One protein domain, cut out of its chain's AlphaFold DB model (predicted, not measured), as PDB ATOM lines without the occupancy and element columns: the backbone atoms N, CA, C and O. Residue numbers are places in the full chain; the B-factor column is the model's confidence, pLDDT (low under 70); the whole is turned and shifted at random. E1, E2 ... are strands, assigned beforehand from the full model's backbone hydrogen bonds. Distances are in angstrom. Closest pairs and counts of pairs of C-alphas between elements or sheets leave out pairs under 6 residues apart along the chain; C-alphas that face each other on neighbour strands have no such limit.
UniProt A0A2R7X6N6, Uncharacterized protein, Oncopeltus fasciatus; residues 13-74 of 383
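This is residues 13 to 74 of the 383 residues of an uncharacterized protein of Oncopeltus fasciatus (UniProt A0A2R7X6N6). This is an open, flat frame of paired strands with no core: a thin ribbon of E1, E2 and E5, and at one end of it a separate hairpin, E3 and E4, turned away from the ribbon. The long strand E2 runs through the ribbon, paired with E1 over its first half and with E5 over its second, while residues 37 to 43 of the loop between E2 and E3 stick out. The printed part has 62 residues, with five named strands in the order E1 to E5 and no named helix. One sheet has the order E1, E2, E5 and the other E3, E4, both antiparallel. The class is all strand; the whole is extended, with a radius of gyration of the C-alphas of 17.5 A and spans of 44 by 34 by 16 A.

Start with E1, residues 13 to 17, and E2, residues 25 to 34, a hairpin of antiparallel neighbours at 145 degrees. Look at N 14 and O 28, 2.8 A apart and within hydrogen-bond range. E2 pairs in staggered fashion: with E1 over residues 25 to 29, and over 30 to 34 with E5, residues 64 to 68. E2 and E5 are antiparallel at 146 degrees, with N 31 and O 67 at 2.9 A. E1 and E5 are the edge strands, and they are apart. This sheet is only just strongly twisted, its C-alphas lying up to 4.1 A off the best plane. Next find E3, residues 46 to 50, and E4, residues 56 to 61, a hairpin at 152 degrees, with N 49 and O 57 at 2.8 A. E4 runs on into E5 across a break of 2 residues, at 83 degrees. E2 and E3 are apart.

Find C-alpha 13 at (174.451, 166.065, 183.167), where E1 begins; it is 13.3 A long. E2, the longest strand, covers 28.5 A and ends at C-alpha 34, (171.749, 154.769, 169.472). E3 measures 13.1 A and E4 14.9 A. E5, 13.1 A, ends at C-alpha 68, (166.209, 163.383, 180.144).

The two C-alphas farthest apart, those of Pro 22 and Pro 41, are 47.4 A from each other. The printed part has no cut. Look for the long link between E2 and E3, 11 residues, of which 37 to 43 stand free. In the B-factor column of this predicted model, the mean pLDDT of the printed part is 77.7, and residues 19 to 24 and 36 to 44 are under 70.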
ATOM      1  N   GLN A  13     175.225 165.018 182.495       84.75
ATOM      2  CA  GLN A  13     174.451 166.065 183.167       84.75
ATOM      3  C   GLN A  13     174.420 167.341 182.323       84.75
ATOM      4  O   GLN A  13     175.461 167.802 181.863       84.75
ATOM      5  N   LEU A  14     173.232 167.919 182.138       84.81
ATOM      6  CA  LEU A  14     173.042 169.259 181.581       84.81
ATOM      7  C   LEU A  14     172.877 170.253 182.725       84.81
ATOM      8  O   LEU A  14     172.092 170.002 183.634       84.81
ATOM      9  N   LEU A  15     173.587 171.377 182.672       82.56
ATOM     10  CA  LEU A  15     173.485 172.450 183.658       82.56
ATOM     11  C   LEU A  15     172.856 173.678 183.006       82.56
ATOM     12  O   LEU A  15     173.418 174.226 182.060       82.56
ATOM     13  N   PHE A  16     171.728 174.131 183.546       81.50
ATOM     14  CA  PHE A  16     171.071 175.364 183.121       81.50
ATOM     15  C   PHE A  16     171.059 176.391 184.262       81.50
ATOM     16  O   PHE A  16     170.907 176.015 185.430       81.50
ATOM     17  N   PRO A  17     171.223 177.690 183.963       78.50
ATOM     18  CA  PRO A  17     171.035 178.744 184.954       78.50
ATOM     19  C   PRO A  17     169.566 178.771 185.410       78.50
ATOM     20  O   PRO A  17     168.663 178.827 184.577       78.50
ATOM     21  N   ASN A  18     169.319 178.706 186.721       72.81
ATOM     22  CA  ASN A  18     167.966 178.750 187.273       72.81
ATOM     23  C   ASN A  18     167.540 180.209 187.518       72.81
ATOM     24  O   ASN A  18     168.259 180.971 188.162       72.81
ATOM     25  N   GLY A  19     166.354 180.598 187.043       65.31
ATOM     26  CA  GLY A  19     165.847 181.974 187.141       65.31
ATOM     27  C   GLY A  19     165.480 182.433 188.559       65.31
ATOM     28  O   GLY A  19     165.241 183.618 188.766       65.31
ATOM     29  N   GLN A  20     165.433 181.521 189.537       65.00
ATOM     30  CA  GLN A  20     165.046 181.841 190.918       65.00
ATOM     31  C   GLN A  20     166.217 182.303 191.801       65.00
ATOM     32  O   GLN A  20     165.989 182.911 192.843       65.00
ATOM     33  N   SER A  21     167.471 182.039 191.415       59.69
ATOM     34  CA  SER A  21     168.643 182.541 192.139       59.69
ATOM     35  C   SER A  21     169.901 182.494 191.263       59.69
ATOM     36  O   SER A  21     170.203 181.435 190.712       59.69
ATOM     37  N   PRO A  22     170.707 183.574 191.197       59.28
ATOM     38  CA  PRO A  22     171.920 183.637 190.374       59.28
ATOM     39  C   PRO A  22     173.030 182.661 190.809       59.28
ATOM     40  O   PRO A  22     174.027 182.517 190.107       59.28
ATOM     41  N   ARG A  23     172.870 181.974 191.951       62.41
ATOM     42  CA  ARG A  23     173.776 180.910 192.423       62.41
ATOM     43  C   ARG A  23     173.209 179.496 192.263       62.41
ATOM     44  O   ARG A  23     173.935 178.532 192.486       62.41
ATOM     45  N   SER A  24     171.940 179.355 191.882       65.94
ATOM     46  CA  SER A  24     171.298 178.055 191.679       65.94
ATOM     47  C   SER A  24     171.436 177.636 190.213       65.94
ATOM     48  O   SER A  24     171.001 178.335 189.299       65.94
ATOM     49  N   ARG A  25     172.075 176.489 189.975       75.12
ATOM     50  CA  ARG A  25     172.115 175.829 188.666       75.12
ATOM     51  C   ARG A  25     171.246 174.585 188.741       75.12
ATOM     52  O   ARG A  25     171.447 173.763 189.629       75.12
ATOM     53  N   SER A  26     170.315 174.435 187.809       79.56
ATOM     54  CA  SER A  26     169.531 173.208 187.690       79.56
ATOM     55  C   SER A  26     170.332 172.195 186.881       79.56
ATOM     56  O   SER A  26     170.700 172.474 185.736       79.56
ATOM     57  N   SER A  27     170.629 171.040 187.477       83.12
ATOM     58  CA  SER A  27     171.241 169.913 186.780       83.12
ATOM     59  C   SER A  27     170.168 168.942 186.298       83.12
ATOM     60  O   SER A  27     169.175 168.700 186.978       83.12
ATOM     61  N   PHE A  28     170.346 168.381 185.108       85.62
ATOM     62  CA  PHE A  28     169.459 167.366 184.550       85.62
ATOM     63  C   PHE A  28     170.291 166.189 184.086       85.62
ATOM     64  O   PHE A  28     171.171 166.341 183.239       85.62
ATOM     65  N   LYS A  29     170.002 165.006 184.623       87.69
ATOM     66  CA  LYS A  29     170.639 163.772 184.167       87.69
ATOM     67  C   LYS A  29     170.012 163.347 182.846       87.69
ATOM     68  O   LYS A  29     168.791 163.334 182.715       87.69
ATOM     69  N   PHE A  30     170.832 162.972 181.878       89.44
ATOM     70  CA  PHE A  30     170.371 162.410 180.618       89.44
ATOM     71  C   PHE A  30     171.193 161.191 180.213       89.44
ATOM     72  O   PHE A  30     172.355 161.037 180.593       89.44
ATOM     73  N   SER A  31     170.570 160.329 179.418       87.56
ATOM     74  CA  SER A  31     171.233 159.233 178.721       87.56
ATOM     75  C   SER A  31     171.074 159.417 177.216       87.56
ATOM     76  O   SER A  31     170.005 159.811 176.742       87.56
ATOM     77  N   LEU A  32     172.133 159.126 176.468       86.44
ATOM     78  CA  LEU A  32     172.065 158.967 175.021       86.44
ATOM     79  C   LEU A  32     171.867 157.484 174.706       86.44
ATOM     80  O   LEU A  32     172.196 156.618 175.503       86.44
ATOM     81  N   SER A  33     171.246 157.197 173.576       84.31
ATOM     82  CA  SER A  33     171.063 155.840 173.066       84.31
ATOM     83  C   SER A  33     171.135 155.906 171.548       84.31
ATOM     84  O   SER A  33     170.632 156.868 170.963       84.31
ATOM     85  N   SER A  34     171.788 154.926 170.927       79.62
ATOM     86  CA  SER A  34     171.749 154.769 169.472       79.62
ATOM     87  C   SER A  34     170.320 154.441 169.043       79.62
ATOM     88  O   SER A  34     169.621 153.704 169.740       79.62
ATOM     89  N   ASN A  35     169.871 154.985 167.912       70.75
ATOM     90  CA  ASN A  35     168.589 154.595 167.317       70.75
ATOM     91  C   ASN A  35     168.688 153.315 166.461       70.75
ATOM     92  O   ASN A  35     167.672 152.902 165.908       70.75
ATOM     93  N   SER A  36     169.869 152.685 166.365       66.44
ATOM     94  CA  SER A  36     170.126 151.492 165.534       66.44
ATOM     95  C   SER A  36     169.205 150.306 165.831       66.44
ATOM     96  O   SER A  36     168.828 149.594 164.912       66.44
ATOM     97  N   ASP A  37     168.779 150.128 167.084       57.88
ATOM     98  CA  ASP A  37     167.970 148.969 167.500       57.88
ATOM     99  C   ASP A  37     166.453 149.242 167.468       57.88
ATOM    100  O   ASP A  37     165.648 148.406 167.875       57.88
ATOM    101  N   ILE A  38     166.040 150.436 167.019       56.50
ATOM    102  CA  ILE A  38     164.627 150.855 166.951       56.50
ATOM    103  C   ILE A  38     164.024 150.554 165.563       56.50
ATOM    104  O   ILE A  38     162.896 150.953 165.279       56.50
ATOM    105  N   GLU A  39     164.698 149.755 164.723       56.28
ATOM    106  CA  GLU A  39     164.147 149.150 163.492       56.28
ATOM    107  C   GLU A  39     163.050 148.095 163.776       56.28
ATOM    108  O   GLU A  39     162.984 147.020 163.186       56.28
ATOM    109  N   GLY A  40     162.135 148.398 164.694       58.03
ATOM    110  CA  GLY A  40     160.811 147.803 164.695       58.03
ATOM    111  C   GLY A  40     159.967 148.356 163.536       58.03
ATOM    112  O   GLY A  40     160.359 149.308 162.858       58.03
ATOM    113  N   PRO A  41     158.745 147.839 163.337       52.41
ATOM    114  CA  PRO A  41     157.858 148.200 162.220       52.41
ATOM    115  C   PRO A  41     157.427 149.685 162.161       52.41
ATOM    116  O   PRO A  41     156.643 150.055 161.293       52.41
ATOM    117  N   GLN A  42     157.909 150.539 163.074       52.75
ATOM    118  CA  GLN A  42     157.657 151.984 163.103       52.75
ATOM    119  C   GLN A  42     158.689 152.841 162.343       52.75
ATOM    120  O   GLN A  42     158.456 154.041 162.214       52.75
ATOM    121  N   GLY A  43     159.746 152.250 161.774       56.84
ATOM    122  CA  GLY A  43     160.632 152.919 160.811       56.84
ATOM    123  C   GLY A  43     161.648 153.902 161.412       56.84
ATOM    124  O   GLY A  43     161.532 154.358 162.549       56.84
ATOM    125  N   SER A  44     162.683 154.209 160.627       66.12
ATOM    126  CA  SER A  44     163.728 155.176 160.965       66.12
ATOM    127  C   SER A  44     163.182 156.611 160.950       66.12
ATOM    128  O   SER A  44     162.345 156.976 160.125       66.12
ATOM    129  N   PHE A  45     163.641 157.454 161.881       76.62
ATOM    130  CA  PHE A  45     163.237 158.864 161.926       76.62
ATOM    131  C   PHE A  45     164.056 159.673 160.917       76.62
ATOM    132  O   PHE A  45     165.257 159.849 161.111       76.62
ATOM    133  N   GLU A  46     163.416 160.186 159.865       84.25
ATOM    134  CA  GLU A  46     164.038 161.078 158.881       84.25
ATOM    135  C   GLU A  46     163.931 162.546 159.327       84.25
ATOM    136  O   GLU A  46     162.862 163.041 159.688       84.25
ATOM    137  N   CYS A  47     165.060 163.251 159.327       83.56
ATOM    138  CA  CYS A  47     165.147 164.673 159.620       83.56
ATOM    139  C   CYS A  47     164.950 165.467 158.335       83.56
ATOM    140  O   CYS A  47     165.612 165.225 157.328       83.56
ATOM    141  N   ILE A  48     164.079 166.465 158.395       90.81
ATOM    142  CA  ILE A  48     163.700 167.268 157.241       90.81
ATOM    143  C   ILE A  48     163.978 168.745 157.553       90.81
ATOM    144  O   ILE A  48     163.633 169.232 158.632       90.81
ATOM    145  N   ARG A  49     164.606 169.470 156.622       89.31
ATOM    146  CA  ARG A  49     164.896 170.909 156.718       89.31
ATOM    147  C   ARG A  49     164.019 171.684 155.748       89.31
ATOM    148  O   ARG A  49     163.927 171.350 154.574       89.31
ATOM    149  N   HIS A  50     163.400 172.752 156.236       89.94
ATOM    150  CA  HIS A  50     162.646 173.679 155.397       89.94
ATOM    151  C   HIS A  50     163.558 174.832 154.967       89.94
ATOM    152  O   HIS A  50     163.983 175.631 155.803       89.94
ATOM    153  N   SER A  51     163.835 174.923 153.667       81.25
ATOM    154  CA  SER A  51     164.633 175.990 153.054       81.25
ATOM    155  C   SER A  51     163.695 176.904 152.252       81.25
ATOM    156  O   SER A  51     163.460 176.706 151.064       81.25
ATOM    157  N   GLY A  52     163.096 177.902 152.907       80.25
ATOM    158  CA  GLY A  52     162.143 178.835 152.281       80.25
ATOM    159  C   GLY A  52     160.685 178.349 152.259       80.25
ATOM    160  O   GLY A  52     160.336 177.322 152.833       80.25
ATOM    161  N   SER A  53     159.792 179.117 151.622       74.12
ATOM    162  CA  SER A  53     158.331 178.954 151.766       74.12
ATOM    163  C   SER A  53     157.725 177.747 151.039       74.12
ATOM    164  O   SER A  53     156.541 177.470 151.233       74.12
ATOM    165  N   LYS A  54     158.495 177.034 150.202       79.38
ATOM    166  CA  LYS A  54     158.003 175.895 149.399       79.38
ATOM    167  C   LYS A  54     159.017 174.762 149.168       79.38
ATOM    168  O   LYS A  54     158.706 173.864 148.393       79.38
ATOM    169  N   CYS A  55     160.199 174.783 149.791       76.00
ATOM    170  CA  CYS A  55     161.207 173.732 149.602       76.00
ATOM    171  C   CYS A  55     161.493 173.003 150.916       76.00
ATOM    172  O   CYS A  55     161.696 173.625 151.962       76.00
ATOM    173  N   VAL A  56     161.488 171.677 150.838       88.69
ATOM    174  CA  VAL A  56     161.674 170.757 151.952       88.69
ATOM    175  C   VAL A  56     162.751 169.760 151.524       88.69
ATOM    176  O   VAL A  56     162.583 169.066 150.525       88.69
ATOM    177  N   GLU A  57     163.866 169.729 152.248       89.75
ATOM    178  CA  GLU A  57     165.047 168.916 151.948       89.75
ATOM    179  C   GLU A  57     165.221 167.830 153.015       89.75
ATOM    180  O   GLU A  57     165.136 168.113 154.214       89.75
ATOM    181  N   SER A  58     165.484 166.589 152.595       86.94
ATOM    182  CA  SER A  58     165.872 165.523 153.524       86.94
ATOM    183  C   SER A  58     167.314 165.737 153.991       86.94
ATOM    184  O   SER A  58     168.222 165.925 153.182       86.94
ATOM    185  N   VAL A  59     167.516 165.736 155.309       89.62
ATOM    186  CA  VAL A  59     168.814 165.947 155.975       89.62
ATOM    187  C   VAL A  59     169.443 164.616 156.407       89.62
ATOM    188  O   VAL A  59     170.632 164.576 156.712       89.62
ATOM    189  N   GLY A  60     168.672 163.525 156.416       85.25
ATOM    190  CA  GLY A  60     169.120 162.189 156.820       85.25
ATOM    191  C   GLY A  60     168.441 161.670 158.088       85.25
ATOM    192  O   GLY A  60     167.557 162.313 158.649       85.25
ATOM    193  N   SER A  61     168.824 160.477 158.539       82.94
ATOM    194  CA  SER A  61     168.208 159.816 159.695       82.94
ATOM    195  C   SER A  61     168.708 160.369 161.034       82.94
ATOM    196  O   SER A  61     169.830 160.855 161.151       82.94
ATOM    197  N   LEU A  62     167.866 160.299 162.069       82.81
ATOM    198  CA  LEU A  62     168.215 160.714 163.427       82.81
ATOM    199  C   LEU A  62     169.108 159.648 164.100       82.81
ATOM    200  O   LEU A  62     168.600 158.578 164.449       82.81
ATOM    201  N   PRO A  63     170.400 159.916 164.367       78.31
ATOM    202  CA  PRO A  63     171.342 158.873 164.787       78.31
ATOM    203  C   PRO A  63     171.206 158.480 166.267       78.31
ATOM    204  O   PRO A  63     171.412 157.323 166.628       78.31
ATOM    205  N   CYS A  64     170.827 159.427 167.130       82.50
ATOM    206  CA  CYS A  64     170.816 159.239 168.580       82.50
ATOM    207  C   CYS A  64     169.528 159.772 169.209       82.50
ATOM    208  O   CYS A  64     168.983 160.798 168.796       82.50
ATOM    209  N   LYS A  65     169.086 159.118 170.281       82.81
ATOM    210  CA  LYS A  65     167.977 159.546 171.133       82.81
ATOM    211  C   LYS A  65     168.489 159.929 172.512       82.81
ATOM    212  O   LYS A  65     169.101 159.117 173.205       82.81
ATOM    213  N   MET A  66     168.181 161.155 172.922       88.81
ATOM    214  CA  MET A  66     168.443 161.654 174.269       88.81
ATOM    215  C   MET A  66     167.213 161.460 175.158       88.81
ATOM    216  O   MET A  66     166.105 161.849 174.788       88.81
ATOM    217  N   ARG A  67     167.402 160.879 176.344       85.75
ATOM    218  CA  ARG A  67     166.370 160.748 177.378       85.75
ATOM    219  C   ARG A  67     166.787 161.545 178.605       85.75
ATOM    220  O   ARG A  67     167.786 161.216 179.235       85.75
ATOM    221  N   ILE A  68     166.010 162.568 178.942       89.56
ATOM    222  CA  ILE A  68     166.209 163.383 180.144       89.56
ATOM    223  C   ILE A  68     165.460 162.717 181.304       89.56
ATOM    224  O   ILE A  68     164.293 162.355 181.162       89.56
ATOM    225  N   GLN A  69     166.136 162.524 182.432       84.38
ATOM    226  CA  GLN A  69     165.551 161.997 183.661       84.38
ATOM    227  C   GLN A  69     164.904 163.135 184.456       84.38
ATOM    228  O   GLN A  69     165.438 164.244 184.517       84.38
ATOM    229  N   ALA A  70     163.754 162.862 185.070       84.62
ATOM    230  CA  ALA A  70     163.136 163.803 185.997       84.62
ATOM    231  C   ALA A  70     163.963 163.899 187.290       84.62
ATOM    232  O   ALA A  70     164.476 162.890 187.774       84.62
ATOM    233  N   ASN A  71     164.075 165.110 187.836       83.56
ATOM    234  CA  ASN A  71     164.711 165.362 189.129       83.56
ATOM    235  C   ASN A  71     163.736 165.108 190.286       83.56
ATOM    236  O   ASN A  71     162.519 165.206 190.102       83.56
ATOM    237  N   ASP A  72     164.273 164.843 191.479       84.06
ATOM    238  CA  ASP A  72     163.490 164.593 192.699       84.06
ATOM    239  C   ASP A  72     162.507 165.732 193.008       84.06
ATOM    240  O   ASP A  72     161.347 165.462 193.322       84.06
ATOM    241  N   ASP A  73     162.901 166.985 192.764       82.75
ATOM    242  CA  ASP A  73     162.049 168.173 192.925       82.75
ATOM    243  C   ASP A  73     160.751 168.099 192.101       82.75
ATOM    244  O   ASP A  73     159.693 168.565 192.532       82.75
ATOM    245  N   VAL A  74     160.797 167.499 190.903       84.56
ATOM    246  CA  VAL A  74     159.620 167.341 190.031       84.56
ATOM    247  C   VAL A  74     158.668 166.306 190.621       84.56
ATOM    248  O   VAL A  74     157.450 166.519 190.629       84.56
TER     249      VAL A  74